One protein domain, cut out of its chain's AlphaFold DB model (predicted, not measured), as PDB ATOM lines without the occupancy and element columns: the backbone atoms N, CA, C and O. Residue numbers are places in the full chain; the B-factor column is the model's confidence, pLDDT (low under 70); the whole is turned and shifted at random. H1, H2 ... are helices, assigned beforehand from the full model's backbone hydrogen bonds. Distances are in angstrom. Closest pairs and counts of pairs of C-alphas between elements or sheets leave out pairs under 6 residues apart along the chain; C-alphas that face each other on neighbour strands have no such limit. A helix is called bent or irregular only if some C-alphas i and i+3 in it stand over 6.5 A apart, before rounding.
ATOM      1  N   THR A  83     -41.921  10.919  -2.330       82.25
ATOM      2  CA  THR A  83     -43.110  10.361  -2.996       82.25
ATOM      3  C   THR A  83     -42.887  10.193  -4.504       82.25
ATOM      4  O   THR A  83     -43.224   9.150  -5.071       82.25
ATOM      5  N   MET A  84     -42.203  11.152  -5.141       82.69
ATOM      6  CA  MET A  84     -41.780  11.050  -6.540       82.69
ATOM      7  C   MET A  84     -40.812   9.880  -6.736       82.69
ATOM      8  O   MET A  84     -40.988   9.073  -7.649       82.69
ATOM      9  N   ARG A  85     -39.808   9.747  -5.860       83.38
ATOM     10  CA  ARG A  85     -38.821   8.657  -5.951       83.38
ATOM     11  C   ARG A  85     -39.452   7.281  -5.755       83.38
ATOM     12  O   ARG A  85     -39.091   6.350  -6.467       83.38
ATOM     13  N   ALA A  86     -40.421   7.158  -4.849       85.56
ATOM     14  CA  ALA A  86     -41.180   5.923  -4.653       85.56
ATOM     15  C   ALA A  86     -42.038   5.549  -5.880       85.56
ATOM     16  O   ALA A  86     -42.297   4.371  -6.118       85.56
ATOM     17  N   SER A  87     -42.435   6.540  -6.686       86.44
ATOM     18  CA  SER A  87     -43.234   6.352  -7.905       86.44
ATOM     19  C   SER A  87     -42.390   6.032  -9.145       86.44
ATOM     20  O   SER A  87     -42.928   5.599 -10.165       86.44
ATOM     21  N   LEU A  88     -41.065   6.197  -9.070       87.88
ATOM     22  CA  LEU A  88     -40.128   5.949 -10.166       87.88
ATOM     23  C   LEU A  88     -40.231   4.540 -10.790       87.88
ATOM     24  O   LEU A  88     -40.288   4.466 -12.017       87.88
ATOM     25  N   PRO A  89     -40.321   3.425 -10.029       90.19
ATOM     26  CA  PRO A  89     -40.488   2.100 -10.632       90.19
ATOM     27  C   PRO A  89     -41.816   1.957 -11.386       90.19
ATOM     28  O   PRO A  89     -41.856   1.349 -12.452       90.19
ATOM     29  N   GLN A  90     -42.900   2.556 -10.880       91.31
ATOM     30  CA  GLN A  90     -44.187   2.550 -11.580       91.31
ATOM     31  C   GLN A  90     -44.138   3.397 -12.857       91.31
ATOM     32  O   GLN A  90     -44.675   2.989 -13.886       91.31
ATOM     33  N   ALA A  91     -43.475   4.557 -12.816       88.12
ATOM     34  CA  ALA A  91     -43.264   5.400 -13.988       88.12
ATOM     35  C   ALA A  91     -42.413   4.688 -15.051       88.12
ATOM     36  O   ALA A  91     -42.771   4.703 -16.226       88.12
ATOM     37  N   ALA A  92     -41.345   4.000 -14.638       93.12
ATOM     38  CA  ALA A  92     -40.507   3.198 -15.524       93.12
ATOM     39  C   ALA A  92     -41.296   2.049 -16.167       93.12
ATOM     40  O   ALA A  92     -41.227   1.866 -17.380       93.12
ATOM     41  N   LEU A  93     -42.109   1.325 -15.388       94.81
ATOM     42  CA  LEU A  93     -42.969   0.269 -15.921       94.81
ATOM     43  C   LEU A  93     -43.951   0.820 -16.962       94.81
ATOM     44  O   LEU A  93     -44.076   0.257 -18.046       94.81
ATOM     45  N   ARG A  94     -44.611   1.948 -16.670       92.44
ATOM     46  CA  ARG A  94     -45.511   2.617 -17.622       92.44
ATOM     47  C   ARG A  94     -44.774   3.032 -18.894       92.44
ATOM     48  O   ARG A  94     -45.289   2.791 -19.979       92.44
ATOM     49  N   ALA A  95     -43.572   3.597 -18.776       92.12
ATOM     50  CA  ALA A  95     -42.757   3.987 -19.923       92.12
ATOM     51  C   ALA A  95     -42.373   2.782 -20.797       92.12
ATOM     52  O   ALA A  95     -42.489   2.853 -22.018       92.12
ATOM     53  N   ILE A  96     -41.987   1.657 -20.184       95.00
ATOM     54  CA  ILE A  96     -41.683   0.408 -20.901       95.00
ATOM     55  C   ILE A  96     -42.925  -0.116 -21.622       95.00
ATOM     56  O   ILE A  96     -42.842  -0.464 -22.796       95.00
ATOM     57  N   VAL A  97     -44.080  -0.146 -20.950       95.62
ATOM     58  CA  VAL A  97     -45.340  -0.611 -21.549       95.62
ATOM     59  C   VAL A  97     -45.734   0.266 -22.736       95.62
ATOM     60  O   VAL A  97     -46.020  -0.259 -23.808       95.62
ATOM     61  N   VAL A  98     -45.700   1.593 -22.581       94.81
ATOM     62  CA  VAL A  98     -45.998   2.533 -23.673       94.81
ATOM     63  C   VAL A  98     -45.015   2.350 -24.829       94.81
ATOM     64  O   VAL A  98     -45.444   2.270 -25.976       94.81
ATOM     65  N   GLY A  99     -43.719   2.207 -24.540       94.38
ATOM     66  CA  GLY A  99     -42.696   1.953 -25.553       94.38
ATOM     67  C   GLY A  99     -42.911   0.637 -26.303       94.38
ATOM     68  O   GLY A  99     -42.809   0.606 -27.526       94.38
ATOM     69  N   ALA A 100     -43.275  -0.437 -25.598       96.06
ATOM     70  CA  ALA A 100     -43.576  -1.729 -26.207       96.06
ATOM     71  C   ALA A 100     -44.811  -1.652 -27.117       96.06
ATOM     72  O   ALA A 100     -44.770  -2.117 -28.256       96.06
ATOM     73  N   VAL A 101     -45.888  -1.013 -26.651       96.50
ATOM     74  CA  VAL A 101     -47.102  -0.797 -27.452       96.50
ATOM     75  C   VAL A 101     -46.788   0.045 -28.691       96.50
ATOM     76  O   VAL A 101     -47.180  -0.325 -29.797       96.50
ATOM     77  N   ALA A 102     -46.030   1.131 -28.537       95.38
ATOM     78  CA  ALA A 102     -45.614   1.979 -29.648       95.38
ATOM     79  C   ALA A 102     -44.745   1.225 -30.667       95.38
ATOM     80  O   ALA A 102     -44.931   1.399 -31.868       95.38
ATOM     81  N   ALA A 103     -43.846   0.347 -30.213       95.06
ATOM     82  CA  ALA A 103     -43.029  -0.490 -31.090       95.06
ATOM     83  C   ALA A 103     -43.879  -1.475 -31.903       95.06
ATOM     84  O   ALA A 103     -43.709  -1.573 -33.119       95.06
ATOM     85  N   VAL A 104     -44.835  -2.154 -31.257       96.31
ATOM     86  CA  VAL A 104     -45.772  -3.061 -31.938       96.31
ATOM     87  C   VAL A 104     -46.579  -2.304 -32.994       96.31
ATOM     88  O   VAL A 104     -46.629  -2.728 -34.148       96.31
ATOM     89  N   LEU A 105     -47.152  -1.152 -32.637       95.00
ATOM     90  CA  LEU A 105     -47.898  -0.315 -33.579       95.00
ATOM     91  C   LEU A 105     -47.013   0.208 -34.717       95.00
ATOM     92  O   LEU A 105     -47.439   0.204 -35.870       95.00
ATOM     93  N   GLY A 106     -45.775   0.604 -34.425       95.00
ATOM     94  CA  GLY A 106     -44.825   1.076 -35.429       95.00
ATOM     95  C   GLY A 106     -44.481   0.008 -36.468       95.00
ATOM     96  O   GLY A 106     -44.462   0.302 -37.664       95.00
ATOM     97  N   VAL A 107     -44.279  -1.242 -36.037       94.75
ATOM     98  CA  VAL A 107     -44.065  -2.388 -36.940       94.75
ATOM     99  C   VAL A 107     -45.319  -2.682 -37.763       94.75
ATOM    100  O   VAL A 107     -45.219  -2.866 -38.976       94.75
ATOM    101  N   LEU A 108     -46.499  -2.683 -37.137       94.44
ATOM    102  CA  LEU A 108     -47.766  -2.898 -37.842       94.44
ATOM    103  C   LEU A 108     -47.982  -1.853 -38.941       94.44
ATOM    104  O   LEU A 108     -48.261  -2.218 -40.081       94.44
ATOM    105  N   LEU A 109     -47.786  -0.570 -38.634       93.81
ATOM    106  CA  LEU A 109     -47.921   0.511 -39.611       93.81
ATOM    107  C   LEU A 109     -46.888   0.395 -40.736       93.81
ATOM    108  O   LEU A 109     -47.246   0.518 -41.904       93.81
ATOM    109  N   ALA A 110     -45.627   0.104 -40.417       93.50
ATOM    110  CA  ALA A 110     -44.598  -0.071 -41.441       93.50
ATOM    111  C   ALA A 110     -44.908  -1.221 -42.407       93.50
ATOM    112  O   ALA A 110     -44.603  -1.105 -43.595       93.50
ATOM    113  N   ASN A 111     -45.539  -2.291 -41.914       92.31
ATOM    114  CA  ASN A 111     -45.968  -3.419 -42.735       92.31
ATOM    115  C   ASN A 111     -47.202  -3.085 -43.584       92.31
ATOM    116  O   ASN A 111     -47.212  -3.406 -44.765       92.31
ATOM    117  N   VAL A 112     -48.210  -2.416 -43.013       94.12
ATOM    118  CA  VAL A 112     -49.443  -2.028 -43.728       94.12
ATOM    119  C   VAL A 112     -49.158  -1.021 -44.841       94.12
ATOM    120  O   VAL A 112     -49.705  -1.132 -45.933       94.12
ATOM    121  N   PHE A 113     -48.296  -0.040 -44.576       91.81
ATOM    122  CA  PHE A 113     -47.958   1.009 -45.540       91.81
ATOM    123  C   PHE A 113     -46.723   0.678 -46.390       91.81
ATOM    124  O   PHE A 113     -46.319   1.498 -47.211       91.81
ATOM    125  N   HIS A 114     -46.111  -0.496 -46.193       88.94
ATOM    126  CA  HIS A 114     -44.907  -0.950 -46.899       88.94
ATOM    127  C   HIS A 114     -43.753   0.067 -46.908       88.94
ATOM    128  O   HIS A 114     -42.964   0.122 -47.848       88.94
ATOM    129  N   THR A 115     -43.637   0.889 -45.863       85.69
ATOM    130  CA  THR A 115     -42.643   1.967 -45.845       85.69
ATOM    131  C   THR A 115     -41.293   1.514 -45.309       85.69
ATOM    132  O   THR A 115     -40.304   2.181 -45.577       85.69
ATOM    133  N   GLY A 116     -41.223   0.424 -44.536       88.62
ATOM    134  CA  GLY A 116     -39.976  -0.063 -43.924       88.62
ATOM    135  C   GLY A 116     -39.445   0.788 -42.757       88.62
ATOM    136  O   GLY A 116     -38.404   0.471 -42.190       88.62
ATOM    137  N   HIS A 117     -40.161   1.840 -42.344       92.62
ATOM    138  CA  HIS A 117     -39.710   2.802 -41.329       92.62
ATOM    139  C   HIS A 117     -40.316   2.546 -39.934       92.62
ATOM    140  O   HIS A 117     -40.699   3.480 -39.227       92.62
ATOM    141  N   ALA A 118     -40.392   1.281 -39.505       90.00
ATOM    142  CA  ALA A 118     -40.971   0.902 -38.207       90.00
ATOM    143  C   ALA A 118     -40.386   1.662 -36.996       90.00
ATOM    144  O   ALA A 118     -41.172   2.097 -36.148       90.00
ATOM    145  N   PRO A 119     -39.058   1.901 -36.903       91.62
ATOM    146  CA  PRO A 119     -38.483   2.649 -35.787       91.62
ATOM    147  C   PRO A 119     -38.961   4.103 -35.723       91.62
ATOM    148  O   PRO A 119     -39.207   4.612 -34.633       91.62
ATOM    149  N   LEU A 120     -39.143   4.766 -36.874       92.69
ATOM    150  CA  LEU A 120     -39.648   6.141 -36.914       92.69
ATOM    151  C   LEU A 120     -41.073   6.209 -36.368       92.69
ATOM    152  O   LEU A 120     -41.351   7.033 -35.503       92.69
ATOM    153  N   TYR A 121     -41.961   5.318 -36.811       92.81
ATOM    154  CA  TYR A 121     -43.332   5.292 -36.297       92.81
ATOM    155  C   TYR A 121     -43.390   4.964 -34.809       92.81
ATOM    156  O   TYR A 121     -44.135   5.608 -34.078       92.81
ATOM    157  N   ALA A 122     -42.577   4.012 -34.347       93.12
ATOM    158  CA  ALA A 122     -42.510   3.666 -32.933       93.12
ATOM    159  C   ALA A 122     -42.102   4.871 -32.071       93.12
ATOM    160  O   ALA A 122     -42.756   5.166 -31.074       93.12
ATOM    161  N   VAL A 123     -41.062   5.606 -32.479       92.56
ATOM    162  CA  VAL A 123     -40.608   6.805 -31.761       92.56
ATOM    163  C   VAL A 123     -41.661   7.909 -31.805       92.56
ATOM    164  O   VAL A 123     -41.928   8.516 -30.772       92.56
ATOM    165  N   LEU A 124     -42.294   8.148 -32.957       92.25
ATOM    166  CA  LEU A 124     -43.342   9.166 -33.091       92.25
ATOM    167  C   LEU A 124     -44.546   8.882 -32.184       92.25
ATOM    168  O   LEU A 124     -45.067   9.806 -31.572       92.25
ATOM    169  N   ILE A 125     -44.959   7.618 -32.068       92.31
ATOM    170  CA  ILE A 125     -46.080   7.206 -31.207       92.31
ATOM    171  C   ILE A 125     -45.697   7.269 -29.723       92.31
ATOM    172  O   ILE A 125     -46.514   7.653 -28.891       92.31
ATOM    173  N   ALA A 126     -44.464   6.887 -29.377       92.75
ATOM    174  CA  ALA A 126     -43.984   6.905 -27.996       92.75
ATOM    175  C   ALA A 126     -43.643   8.316 -27.485       92.75
ATOM    176  O   ALA A 126     -43.573   8.527 -26.273       92.75
ATOM    177  N   SER A 127     -43.371   9.266 -28.382       89.25
ATOM    178  CA  SER A 127     -42.901  10.599 -28.015       89.25
ATOM    179  C   SER A 127     -44.000  11.418 -27.335       89.25
ATOM    180  O   SER A 127     -45.087  11.613 -27.871       89.25
ATOM    181  N   SER A 128     -43.688  11.945 -26.151       85.19
ATOM    182  CA  SER A 128     -44.489  12.948 -25.449       85.19
ATOM    183  C   SER A 128     -43.648  14.208 -25.256       85.19
ATOM    184  O   SER A 128     -42.465  14.119 -24.928       85.19
ATOM    185  N   SER A 129     -44.246  15.387 -25.458       81.56
ATOM    186  CA  SER A 129     -43.548  16.671 -25.337       81.56
ATOM    187  C   SER A 129     -43.949  17.402 -24.061       81.56
ATOM    188  O   SER A 129     -44.993  18.051 -23.999       81.56
ATOM    189  N   ALA A 130     -43.073  17.365 -23.057       76.25
ATOM    190  CA  ALA A 130     -43.235  18.149 -21.832       76.25
ATOM    191  C   ALA A 130     -43.285  19.668 -22.099       76.25
ATOM    192  O   ALA A 130     -43.841  20.413 -21.296       76.25
ATOM    193  N   ALA A 131     -42.748  20.120 -23.241       76.06
ATOM    194  CA  ALA A 131     -42.612  21.537 -23.582       76.06
ATOM    195  C   ALA A 131     -43.965  22.199 -23.804       76.06
ATOM    196  O   ALA A 131     -44.140  23.377 -23.520       76.06
ATOM    197  N   LEU A 132     -44.923  21.423 -24.305       80.62
ATOM    198  CA  LEU A 132     -46.271  21.894 -24.580       80.62
ATOM    199  C   LEU A 132     -47.195  21.689 -23.382       80.62
ATOM    200  O   LEU A 132     -48.126  22.462 -23.189       80.62
ATOM    201  N   VAL A 133     -46.931  20.672 -22.558       84.00
ATOM    202  CA  VAL A 133     -47.805  20.307 -21.437       84.00
ATOM    203  C   VAL A 133     -47.919  21.438 -20.416       84.00
ATOM    204  O   VAL A 133     -49.029  21.746 -19.995       84.00
ATOM    205  N   LEU A 134     -46.813  22.087 -20.039       79.31
ATOM    206  CA  LEU A 134     -46.855  23.154 -19.032       79.31
ATOM    207  C   LEU A 134     -47.605  24.404 -19.504       79.31
ATOM    208  O   LEU A 134     -48.548  24.785 -18.817       79.31
ATOM    209  N   PRO A 135     -47.316  24.981 -20.688       78.31
ATOM    210  CA  PRO A 135     -48.126  26.071 -21.224       78.31
ATOM    211  C   PRO A 135     -49.614  25.717 -21.335       78.31
ATOM    212  O   PRO A 135     -50.469  26.569 -21.109       78.31
ATOM    213  N   VAL A 136     -49.951  24.465 -21.662       84.69
ATOM    214  CA  VAL A 136     -51.347  23.997 -21.715       84.69
ATOM    215  C   VAL A 136     -51.978  23.971 -20.318       84.69
ATOM    216  O   VAL A 136     -53.084  24.477 -20.150       84.69
ATOM    217  N   ILE A 137     -51.288  23.422 -19.314       84.50
ATOM    218  CA  ILE A 137     -51.773  23.387 -17.926       84.50
ATOM    219  C   ILE A 137     -51.945  24.807 -17.380       84.50
ATOM    220  O   ILE A 137     -53.000  25.113 -16.823       84.50
ATOM    221  N   ASP A 138     -50.953  25.673 -17.585       81.81
ATOM    222  CA  ASP A 138     -50.966  27.054 -17.100       81.81
ATOM    223  C   ASP A 138     -52.040  27.888 -17.806       81.81
ATOM    224  O   ASP A 138     -52.809  28.586 -17.144       81.81
ATOM    225  N   SER A 139     -52.166  27.775 -19.136       80.19
ATOM    226  CA  SER A 139     -53.178  28.525 -19.900       80.19
ATOM    227  C   SER A 139     -54.612  28.100 -19.598       80.19
ATOM    228  O   SER A 139     -55.524  28.921 -19.669       80.19
ATOM    229  N   LEU A 140     -54.824  26.835 -19.231       83.25
ATOM    230  CA  LEU A 140     -56.131  26.331 -18.815       83.25
ATOM    231  C   LEU A 140     -56.370  26.456 -17.300       83.25
ATOM    232  O   LEU A 140     -57.467  26.138 -16.837       83.25
ATOM    233  N   GLY A 141     -55.376  26.907 -16.528       77.88
ATOM    234  CA  GLY A 141     -55.467  27.043 -15.073       77.88
ATOM    235  C   GLY A 141     -55.644  25.710 -14.337       77.88
ATOM    236  O   GLY A 141     -56.272  25.672 -13.283       77.88
TER     237      GLY A 141
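What this domain is: This is residues 83 to 141 of the 147 residues of a protein of Mycobacteroides abscessus MAB_091912_2446 (UniProt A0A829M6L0). The model is an open, flat V: one long helix, H1, makes one arm, and the short helix H2 folds back on the last part of H1 before the chain leaves it along the other arm, which ends in H3. H1 and H2 make a helical hairpin at the closed end of the V, while the first part of H1 and the stretch with H3 stick out as two free arms, residues 83 to 94 and 128 to 141. The printed part has 59 residues with three named helices in the order H1, H2, H3 and no named strand, and the class is all helix. The whole is only just loose, close to extended, with a radius of gyration of the C-alphas of 15.2 A and spans of 43 by 30 by 12 A.

How they stand to each other: The printed part begins with H1, residues 83 to 112, which has a kink of 38 degrees near residue 90. It is irregular, with C-alphas 86 and 89 lying 7.1 A apart. A tight link of 5 residues joins it to H2, residues 118 to 126. H1 and H2 touch, with 31 pairs of C-alphas within 8 A, and the closest C-alphas are those of Gly 106 and Ala 122, 4.3 A apart. H1 touches H2 with residues 98 to 110 alone. The two helices run opposite ways at a steep tilt of 40 degrees and form a hairpin. A tight link of 3 residues joins H2 to H3, residues 130 to 139. H3 is apart from H1 and from H2. In H2 every O i to N i+4 pair is within hydrogen-bond range; in H1 24 of 26 such pairs are, and in H3 4 of 6.

Where its parts are: H1 begins at C-alpha 83, (-43.110, 10.361, -2.996), and ends at C-alpha 112, (-49.443, -2.028, -43.728), 43.0 A from first to last C-alpha. H2, residues 118 to 126, measures 12.2 A. H3, residues 130 to 139, measures 14.5 A and ends at C-alpha 139, (-53.178, 28.525, -19.900). H3 is neither bent nor irregular, but only just: C-alphas 131 and 134 are 6.4 A apart.

The domain as a whole: The two C-alphas farthest apart are those of Thr 83 and His 114, 45.4 A. The C-alphas of the first and last printed residues, Thr 83 and Gly 141, are 24.0 A apart. Without the stretches that stand free, the body has 33 residues and spans 27 by 13 by 9 A. The printed part has no cut, and neither link between helices is long. The mean pLDDT of the printed part is 89.2, that of H3 is 81, and no printed residue is under 70.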